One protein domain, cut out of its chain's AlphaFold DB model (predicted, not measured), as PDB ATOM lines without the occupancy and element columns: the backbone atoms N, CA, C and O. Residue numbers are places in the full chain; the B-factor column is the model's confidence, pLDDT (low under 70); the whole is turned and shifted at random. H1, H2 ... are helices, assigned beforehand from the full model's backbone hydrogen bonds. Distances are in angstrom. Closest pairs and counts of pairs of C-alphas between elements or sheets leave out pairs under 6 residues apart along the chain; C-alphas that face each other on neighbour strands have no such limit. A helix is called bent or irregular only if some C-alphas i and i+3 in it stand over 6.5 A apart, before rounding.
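Overview. This is residues 34 to 99 of the 100 residues of an uncharacterized protein of Caenorhabditis elegans (UniProt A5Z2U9). A helical hairpin of H1 and H2 makes one part, and one long helix, H3, makes the other: H3 starts near the first end of H1 and spreads away from it, H1 and H3 making a narrow V, and the centres of the three helices make a triangle, with H2 next to H1 and apart from H3. The far end of H3 is kinked, and its residues 91 to 97 stick out free of the rest, while residues 34 to 39, with no named element, run alongside the opening of the V. The printed part has 66 residues with three named helices, in the order H1, H2, H3, and no named strand; its class is all helix. It is only just compact, close to loose, with a radius of gyration of the C-alphas of 12.9 A, and its outline is flat, spanning 37 by 27 by 15 A.

Along the chain. The printed part begins at Leu 34, and the first helix, H1, covers residues 40 to 53, from C-alpha 40 at (-35.148, -52.681, 19.077), with 20.1 A from first to last C-alpha. H2 covers residues 58 to 67 and measures 14.2 A, beginning at C-alpha 58 at (-21.934, -52.180, 4.081). H3, the longest helix with 26 residues, covers residues 72 to 97, measures 31.5 A and ends at C-alpha 97 at (-36.573, -40.146, -3.762). H3 has a kink of 48 degrees near residue 91, and it is irregular: C-alphas 92 and 95 are 7.3 A apart.

Arrangement. H1 and H2 form a helical hairpin. They touch, with 12 pairs of C-alphas within 8 A, and the closest C-alphas, those of Cys 51 and Lys 58, are 5.1 A apart. They run opposite ways at a shallow tilt of 12 degrees, with 9.8 A from centre to centre. H1 and H3 are close but not clearly touching; their closest C-alphas, those of Trp 40 and Tyr 75, are 6.0 A apart. These two run the same way at a shallow tilt of 32 degrees, only just short of steep, and the line of H3 is a rough one. Their centres are 13.9 A apart. H2 and H3 are apart, although they follow each other in the chain. In H1 and H2 every O i to N i+4 pair is within hydrogen-bond range; in H3 it is 18 of 22.

Size, cuts and confidence. The two C-alphas farthest apart, those of Ser 73 and Ser 99, are 37.7 A apart, and the C-alphas of Leu 34 and Ser 99, the first and last printed, are 17.4 A apart. The printed part has no cut. The links from H1 to H2 and from H2 to H3 are both tight, with 4 residues each. The mean pLDDT of the printed part is 87.6, and one residue, Ser 99, is under 70.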
ATOM      1  N   LEU A  34     -43.426 -47.375   5.548       82.99
ATOM      2  CA  LEU A  34     -42.424 -48.009   6.395       82.99
ATOM      3  C   LEU A  34     -42.168 -47.136   7.632       82.99
ATOM      4  O   LEU A  34     -41.583 -46.047   7.571       82.99
ATOM      5  N   GLU A  35     -42.633 -47.616   8.778       88.03
ATOM      6  CA  GLU A  35     -42.474 -46.943  10.064       88.03
ATOM      7  C   GLU A  35     -41.147 -47.294  10.740       88.03
ATOM      8  O   GLU A  35     -40.519 -48.311  10.444       88.03
ATOM      9  N   VAL A  36     -40.716 -46.435  11.670       89.90
ATOM     10  CA  VAL A  36     -39.644 -46.796  12.603       89.90
ATOM     11  C   VAL A  36     -40.247 -47.797  13.593       89.90
ATOM     12  O   VAL A  36     -41.194 -47.427  14.295       89.90
ATOM     13  N   PRO A  37     -39.740 -49.038  13.679       92.06
ATOM     14  CA  PRO A  37     -40.266 -50.021  14.615       92.06
ATOM     15  C   PRO A  37     -40.084 -49.567  16.063       92.06
ATOM     16  O   PRO A  37     -39.052 -49.002  16.420       92.06
ATOM     17  N   THR A  38     -41.060 -49.857  16.919       92.15
ATOM     18  CA  THR A  38     -41.038 -49.514  18.354       92.15
ATOM     19  C   THR A  38     -40.270 -50.524  19.211       92.15
ATOM     20  O   THR A  38     -40.073 -50.302  20.404       92.15
ATOM     21  N   VAL A  39     -39.783 -51.608  18.600       92.60
ATOM     22  CA  VAL A  39     -38.990 -52.663  19.242       92.60
ATOM     23  C   VAL A  39     -37.586 -52.693  18.640       92.60
ATOM     24  O   VAL A  39     -37.439 -52.770  17.417       92.60
ATOM     25  N   TRP A  40     -36.556 -52.707  19.492       92.45
ATOM     26  CA  TRP A  40     -35.148 -52.681  19.077       92.45
ATOM     27  C   TRP A  40     -34.802 -53.772  18.058       92.45
ATOM     28  O   TRP A  40     -34.283 -53.476  16.985       92.45
ATOM     29  N   ASN A  41     -35.176 -55.023  18.339       91.52
ATOM     30  CA  ASN A  41     -34.890 -56.154  17.450       91.52
ATOM     31  C   ASN A  41     -35.484 -55.962  16.045       91.52
ATOM     32  O   ASN A  41     -34.867 -56.334  15.047       91.52
ATOM     33  N   GLN A  42     -36.668 -55.352  15.945       91.64
ATOM     34  CA  GLN A  42     -37.293 -55.053  14.655       91.64
ATOM     35  C   GLN A  42     -36.560 -53.912  13.941       91.64
ATOM     36  O   GLN A  42     -36.338 -53.970  12.730       91.64
ATOM     37  N   PHE A  43     -36.118 -52.898  14.685       91.51
ATOM     38  CA  PHE A  43     -35.314 -51.817  14.127       91.51
ATOM     39  C   PHE A  43     -33.939 -52.297  13.642       91.51
ATOM     40  O   PHE A  43     -33.509 -51.890  12.566       91.51
ATOM     41  N   GLN A  44     -33.294 -53.249  14.324       90.82
ATOM     42  CA  GLN A  44     -32.074 -53.891  13.817       90.82
ATOM     43  C   GLN A  44     -32.302 -54.602  12.476       90.82
ATOM     44  O   GLN A  44     -31.439 -54.558  11.600       90.82
ATOM     45  N   VAL A  45     -33.452 -55.257  12.280       89.85
ATOM     46  CA  VAL A  45     -33.798 -55.885  10.989       89.85
ATOM     47  C   VAL A  45     -33.934 -54.831   9.887       89.85
ATOM     48  O   VAL A  45     -33.407 -55.020   8.783       89.85
ATOM     49  N   LEU A  46     -34.574 -53.700  10.195       87.54
ATOM     50  CA  LEU A  46     -34.676 -52.568   9.277       87.54
ATOM     51  C   LEU A  46     -33.286 -52.002   8.938       87.54
ATOM     52  O   LEU A  46     -32.933 -51.914   7.763       87.54
ATOM     53  N   LEU A  47     -32.462 -51.703   9.943       88.41
ATOM     54  CA  LEU A  47     -31.111 -51.171   9.748       88.41
ATOM     55  C   LEU A  47     -30.218 -52.127   8.954       88.41
ATOM     56  O   LEU A  47     -29.516 -51.690   8.050       88.41
ATOM     57  N   ARG A  48     -30.282 -53.441   9.202       88.88
ATOM     58  CA  ARG A  48     -29.550 -54.434   8.396       88.88
ATOM     59  C   ARG A  48     -29.975 -54.410   6.930       88.88
ATOM     60  O   ARG A  48     -29.133 -54.612   6.056       88.88
ATOM     61  N   SER A  49     -31.257 -54.180   6.657       85.56
ATOM     62  CA  SER A  49     -31.765 -54.034   5.289       85.56
ATOM     63  C   SER A  49     -31.197 -52.777   4.630       85.56
ATOM     64  O   SER A  49     -30.678 -52.866   3.520       85.56
ATOM     65  N   VAL A  50     -31.156 -51.658   5.358       82.95
ATOM     66  CA  VAL A  50     -30.509 -50.417   4.904       82.95
ATOM     67  C   VAL A  50     -29.013 -50.625   4.649       82.95
ATOM     68  O   VAL A  50     -28.531 -50.296   3.569       82.95
ATOM     69  N   CYS A  51     -28.280 -51.254   5.571       84.34
ATOM     70  CA  CYS A  51     -26.856 -51.553   5.394       84.34
ATOM     71  C   CYS A  51     -26.592 -52.401   4.144       84.34
ATOM     72  O   CYS A  51     -25.562 -52.239   3.494       84.34
ATOM     73  N   ARG A  52     -27.508 -53.313   3.779       83.86
ATOM     74  CA  ARG A  52     -27.379 -54.128   2.560       83.86
ATOM     75  C   ARG A  52     -27.493 -53.306   1.279       83.86
ATOM     76  O   ARG A  52     -26.931 -53.749   0.279       83.86
ATOM     77  N   TRP A  53     -28.205 -52.180   1.311       75.28
ATOM     78  CA  TRP A  53     -28.357 -51.265   0.176       75.28
ATOM     79  C   TRP A  53     -27.163 -50.326   0.001       75.28
ATOM     80  O   TRP A  53     -26.979 -49.781  -1.085       75.28
ATOM     81  N   LEU A  54     -26.333 -50.154   1.035       73.50
ATOM     82  CA  LEU A  54     -25.115 -49.359   0.927       73.50
ATOM     83  C   LEU A  54     -24.102 -50.057   0.009       73.50
ATOM     84  O   LEU A  54     -23.797 -51.240   0.168       73.50
ATOM     85  N   THR A  55     -23.563 -49.309  -0.952       75.82
ATOM     86  CA  THR A  55     -22.484 -49.768  -1.839       75.82
ATOM     87  C   THR A  55     -21.122 -49.704  -1.149       75.82
ATOM     88  O   THR A  55     -20.312 -50.614  -1.305       75.82
ATOM     89  N   ILE A  56     -20.891 -48.665  -0.344       78.73
ATOM     90  CA  ILE A  56     -19.689 -48.451   0.472       78.73
ATOM     91  C   ILE A  56     -20.103 -48.475   1.946       78.73
ATOM     92  O   ILE A  56     -21.152 -47.940   2.298       78.73
ATOM     93  N   GLY A  57     -19.296 -49.089   2.814       81.94
ATOM     94  CA  GLY A  57     -19.576 -49.115   4.254       81.94
ATOM     95  C   GLY A  57     -20.571 -50.197   4.687       81.94
ATOM     96  O   GLY A  57     -21.033 -50.196   5.825       81.94
ATOM     97  N   LYS A  58     -20.958 -51.114   3.791       85.88
ATOM     98  CA  LYS A  58     -21.934 -52.180   4.081       85.88
ATOM     99  C   LYS A  58     -21.499 -53.079   5.238       85.88
ATOM    100  O   LYS A  58     -22.337 -53.462   6.057       85.88
ATOM    101  N   VAL A  59     -20.220 -53.451   5.278       89.14
ATOM    102  CA  VAL A  59     -19.671 -54.354   6.301       89.14
ATOM    103  C   VAL A  59     -19.619 -53.639   7.645       89.14
ATOM    104  O   VAL A  59     -20.068 -54.185   8.645       89.14
ATOM    105  N   GLU A  60     -19.165 -52.393   7.646       92.73
ATOM    106  CA  GLU A  60     -19.042 -51.522   8.809       92.73
ATOM    107  C   GLU A  60     -20.418 -51.195   9.391       92.73
ATOM    108  O   GLU A  60     -20.644 -51.373  10.585       92.73
ATOM    109  N   CYS A  61     -21.380 -50.819   8.544       88.42
ATOM    110  CA  CYS A  61     -22.771 -50.607   8.937       88.42
ATOM    111  C   CYS A  61     -23.354 -51.869   9.580       88.42
ATOM    112  O   CYS A  61     -23.924 -51.808  10.668       88.42
ATOM    113  N   LYS A  62     -23.162 -53.038   8.951       90.66
ATOM    114  CA  LYS A  62     -23.619 -54.315   9.512       90.66
ATOM    115  C   LYS A  62     -22.964 -54.605  10.866       90.66
ATOM    116  O   LYS A  62     -23.672 -54.999  11.785       90.66
ATOM    117  N   ALA A  63     -21.657 -54.390  10.997       91.33
ATOM    118  CA  ALA A  63     -20.922 -54.614  12.238       91.33
ATOM    119  C   ALA A  63     -21.406 -53.696  13.371       91.33
ATOM    120  O   ALA A  63     -21.593 -54.168  14.489       91.33
ATOM    121  N   ILE A  64     -21.684 -52.420  13.077       89.68
ATOM    122  CA  ILE A  64     -22.268 -51.475  14.041       89.68
ATOM    123  C   ILE A  64     -23.631 -51.980  14.515       89.68
ATOM    124  O   ILE A  64     -23.867 -52.049  15.715       89.68
ATOM    125  N   VAL A  65     -24.517 -52.381  13.598       90.43
ATOM    126  CA  VAL A  65     -25.859 -52.869  13.965       90.43
ATOM    127  C   VAL A  65     -25.802 -54.174  14.762       90.43
ATOM    128  O   VAL A  65     -26.620 -54.372  15.657       90.43
ATOM    129  N   ASP A  66     -24.858 -55.059  14.435       89.25
ATOM    130  CA  ASP A  66     -24.680 -56.348  15.109       89.25
ATOM    131  C   ASP A  66     -24.018 -56.203  16.494       89.25
ATOM    132  O   ASP A  66     -24.262 -57.043  17.354       89.25
ATOM    133  N   THR A  67     -23.231 -55.144  16.720       91.29
ATOM    134  CA  THR A  67     -22.538 -54.871  17.998       91.29
ATOM    135  C   THR A  67     -23.317 -53.912  18.898       91.29
ATOM    136  O   THR A  67     -23.091 -53.872  20.103       91.29
ATOM    137  N   ALA A  68     -24.223 -53.107  18.338       89.71
ATOM    138  CA  ALA A  68     -25.065 -52.222  19.125       89.71
ATOM    139  C   ALA A  68     -25.985 -53.053  20.032       89.71
ATOM    140  O   ALA A  68     -26.869 -53.768  19.561       89.71
ATOM    141  N   GLU A  69     -25.785 -52.932  21.339       88.89
ATOM    142  CA  GLU A  69     -26.658 -53.516  22.349       88.89
ATOM    143  C   GLU A  69     -27.569 -52.422  22.906       88.89
ATOM    144  O   GLU A  69     -27.111 -51.424  23.461       88.89
ATOM    145  N   MET A  70     -28.874 -52.603  22.736       89.11
ATOM    146  CA  MET A  70     -29.895 -51.828  23.429       89.11
ATOM    147  C   MET A  70     -30.951 -52.793  23.948       89.11
ATOM    148  O   MET A  70     -31.391 -53.699  23.241       89.11
ATOM    149  N   ASP A  71     -31.361 -52.590  25.190       91.53
ATOM    150  CA  ASP A  71     -32.545 -53.248  25.721       91.53
ATOM    151  C   ASP A  71     -33.820 -52.493  25.299       91.53
ATOM    152  O   ASP A  71     -33.787 -51.391  24.742       91.53
ATOM    153  N   GLU A  72     -34.985 -53.078  25.565       89.47
ATOM    154  CA  GLU A  72     -36.259 -52.441  25.218       89.47
ATOM    155  C   GLU A  72     -36.490 -51.109  25.948       89.47
ATOM    156  O   GLU A  72     -37.193 -50.238  25.432       89.47
ATOM    157  N   SER A  73     -35.920 -50.932  27.143       92.27
ATOM    158  CA  SER A  73     -36.122 -49.735  27.965       92.27
ATOM    159  C   SER A  73     -35.345 -48.533  27.420       92.27
ATOM    160  O   SER A  73     -35.904 -47.455  27.224       92.27
ATOM    161  N   SER A  74     -34.078 -48.746  27.084       92.34
ATOM    162  CA  SER A  74     -33.181 -47.783  26.456       92.34
ATOM    163  C   SER A  74     -33.649 -47.442  25.045       92.34
ATOM    164  O   SER A  74     -33.692 -46.264  24.690       92.34
ATOM    165  N   TYR A  75     -34.116 -48.428  24.275       94.33
ATOM    166  CA  TYR A  75     -34.654 -48.175  22.942       94.33
ATOM    167  C   TYR A  75     -35.890 -47.263  22.962       94.33
ATOM    168  O   TYR A  75     -35.984 -46.345  22.146       94.33
ATOM    169  N   LYS A  76     -36.805 -47.435  23.928       93.44
ATOM    170  CA  LYS A  76     -37.963 -46.534  24.098       93.44
ATOM    171  C   LYS A  76     -37.552 -45.083  24.343       93.44
ATOM    172  O   LYS A  76     -38.214 -44.182  23.837       93.44
ATOM    173  N   ASN A  77     -36.453 -44.851  25.062       94.30
ATOM    174  CA  ASN A  77     -35.931 -43.502  25.300       94.30
ATOM    175  C   ASN A  77     -35.325 -42.880  24.034       94.30
ATOM    176  O   ASN A  77     -35.364 -41.664  23.867       94.30
ATOM    177  N   VAL A  78     -34.781 -43.705  23.135       91.93
ATOM    178  CA  VAL A  78     -34.161 -43.257  21.878       91.93
ATOM    179  C   VAL A  78     -35.193 -43.096  20.752       91.93
ATOM    180  O   VAL A  78     -35.012 -42.267  19.861       91.93
ATOM    181  N   TYR A  79     -36.304 -43.835  20.803       94.30
ATOM    182  CA  TYR A  79     -37.330 -43.871  19.759       94.30
ATOM    183  C   TYR A  79     -37.824 -42.489  19.280       94.30
ATOM    184  O   TYR A  79     -37.835 -42.276  18.063       94.30
ATOM    185  N   PRO A  80     -38.159 -41.515  20.156       95.81
ATOM    186  CA  PRO A  80     -38.593 -40.191  19.705       95.81
ATOM    187  C   PRO A  80     -37.544 -39.484  18.837       95.81
ATOM    188  O   PRO A  80     -37.884 -38.846  17.843       95.81
ATOM    189  N   TYR A  81     -36.259 -39.653  19.158       95.14
ATOM    190  CA  TYR A  81     -35.163 -39.073  18.386       95.14
ATOM    191  C   TYR A  81     -34.987 -39.762  17.031       95.14
ATOM    192  O   TYR A  81     -34.677 -39.095  16.050       95.14
ATOM    193  N   LEU A  82     -35.238 -41.073  16.936       91.98
ATOM    194  CA  LEU A  82     -35.221 -41.789  15.653       91.98
ATOM    195  C   LEU A  82     -36.340 -41.314  14.724       91.98
ATOM    196  O   LEU A  82     -36.118 -41.154  13.524       91.98
ATOM    197  N   VAL A  83     -37.528 -41.060  15.276       92.90
ATOM    198  CA  VAL A  83     -38.650 -40.481  14.526       92.90
ATOM    199  C   VAL A  83     -38.296 -39.078  14.034       92.90
ATOM    200  O   VAL A  83     -38.517 -38.769  12.863       92.90
ATOM    201  N   GLU A  84     -37.673 -38.252  14.874       93.26
ATOM    202  CA  GLU A  84     -37.256 -36.909  14.467       93.26
ATOM    203  C   GLU A  84     -36.143 -36.940  13.411       93.26
ATOM    204  O   GLU A  84     -36.202 -36.223  12.410       93.26
ATOM    205  N   MET A  85     -35.166 -37.839  13.552       89.23
ATOM    206  CA  MET A  85     -34.144 -38.073  12.527       89.23
ATOM    207  C   MET A  85     -34.757 -38.507  11.196       89.23
ATOM    208  O   MET A  85     -34.356 -37.999  10.145       89.23
ATOM    209  N   LYS A  86     -35.756 -39.398  11.228       88.19
ATOM    210  CA  LYS A  86     -36.543 -39.762  10.044       88.19
ATOM    211  C   LYS A  86     -37.200 -38.525   9.431       88.19
ATOM    212  O   LYS A  86     -37.045 -38.310   8.234       88.19
ATOM    213  N   ASN A  87     -37.892 -37.704  10.221       90.90
ATOM    214  CA  ASN A  87     -38.576 -36.507   9.726       90.90
ATOM    215  C   ASN A  87     -37.600 -35.529   9.062       90.90
ATOM    216  O   ASN A  87     -37.858 -35.060   7.953       90.90
ATOM    217  N   MET A  88     -36.449 -35.276   9.687       89.15
ATOM    218  CA  MET A  88     -35.399 -34.420   9.129       89.15
ATOM    219  C   MET A  88     -34.847 -34.970   7.809       89.15
ATOM    220  O   MET A  88     -34.761 -34.236   6.819       89.15
ATOM    221  N   ALA A  89     -34.505 -36.261   7.766       85.87
ATOM    222  CA  ALA A  89     -34.012 -36.905   6.552       85.87
ATOM    223  C   ALA A  89     -35.064 -36.852   5.436       85.87
ATOM    224  O   ALA A  89     -34.766 -36.460   4.310       85.87
ATOM    225  N   CYS A  90     -36.315 -37.165   5.751       88.65
ATOM    226  CA  CYS A  90     -37.397 -37.152   4.780       88.65
ATOM    227  C   CYS A  90     -37.716 -35.749   4.274       88.65
ATOM    228  O   CYS A  90     -37.873 -35.571   3.072       88.65
ATOM    229  N   ASN A  91     -37.726 -34.723   5.121       87.32
ATOM    230  CA  ASN A  91     -37.911 -33.346   4.658       87.32
ATOM    231  C   ASN A  91     -36.837 -32.924   3.647       87.32
ATOM    232  O   ASN A  91     -37.136 -32.214   2.686       87.32
ATOM    233  N   LYS A  92     -35.601 -33.404   3.828       85.01
ATOM    234  CA  LYS A  92     -34.491 -33.129   2.915       85.01
ATOM    235  C   LYS A  92     -34.587 -33.923   1.611       85.01
ATOM    236  O   LYS A  92     -34.402 -33.361   0.538       85.01
ATOM    237  N   TYR A  93     -34.874 -35.216   1.709       80.75
ATOM    238  CA  TYR A  93     -34.664 -36.170   0.623       80.75
ATOM    239  C   TYR A  93     -35.955 -36.639  -0.064       80.75
ATOM    240  O   TYR A  93     -35.905 -37.196  -1.156       80.75
ATOM    241  N   LYS A  94     -37.140 -36.385   0.506       77.80
ATOM    242  CA  LYS A  94     -38.424 -36.825  -0.069       77.80
ATOM    243  C   LYS A  94     -38.623 -36.326  -1.497       77.80
ATOM    244  O   LYS A  94     -39.099 -37.083  -2.332       77.80
ATOM    245  N   LYS A  95     -38.229 -35.084  -1.800       78.13
ATOM    246  CA  LYS A  95     -38.310 -34.547  -3.168       78.13
ATOM    247  C   LYS A  95     -37.408 -35.278  -4.159       78.13
ATOM    248  O   LYS A  95     -37.716 -35.256  -5.331       78.13
ATOM    249  N   GLU A  96     -36.315 -35.878  -3.703       78.33
ATOM    250  CA  GLU A  96     -35.351 -36.582  -4.552       78.33
ATOM    251  C   GLU A  96     -35.750 -38.050  -4.757       78.33
ATOM    252  O   GLU A  96     -35.652 -38.570  -5.864       78.33
ATOM    253  N   TYR A  97     -36.250 -38.715  -3.708       74.58
ATOM    254  CA  TYR A  97     -36.573 -40.146  -3.762       74.58
ATOM    255  C   TYR A  97     -38.039 -40.468  -4.078       74.58
ATOM    256  O   TYR A  97     -38.322 -41.594  -4.478       74.58
ATOM    257  N   CYS A  98     -38.973 -39.524  -3.908       77.16
ATOM    258  CA  CYS A  98     -40.402 -39.730  -4.191       77.16
ATOM    259  C   CYS A  98     -40.906 -39.009  -5.450       77.16
ATOM    260  O   CYS A  98     -42.110 -38.997  -5.685       77.16
ATOM    261  N   SER A  99     -40.038 -38.362  -6.230       69.84
ATOM    262  CA  SER A  99     -40.441 -37.610  -7.429       69.84
ATOM    263  C   SER A  99     -40.405 -38.429  -8.723       69.84
ATOM    264  O   SER A  99     -40.182 -37.850  -9.786       69.84
TER     265      SER A  99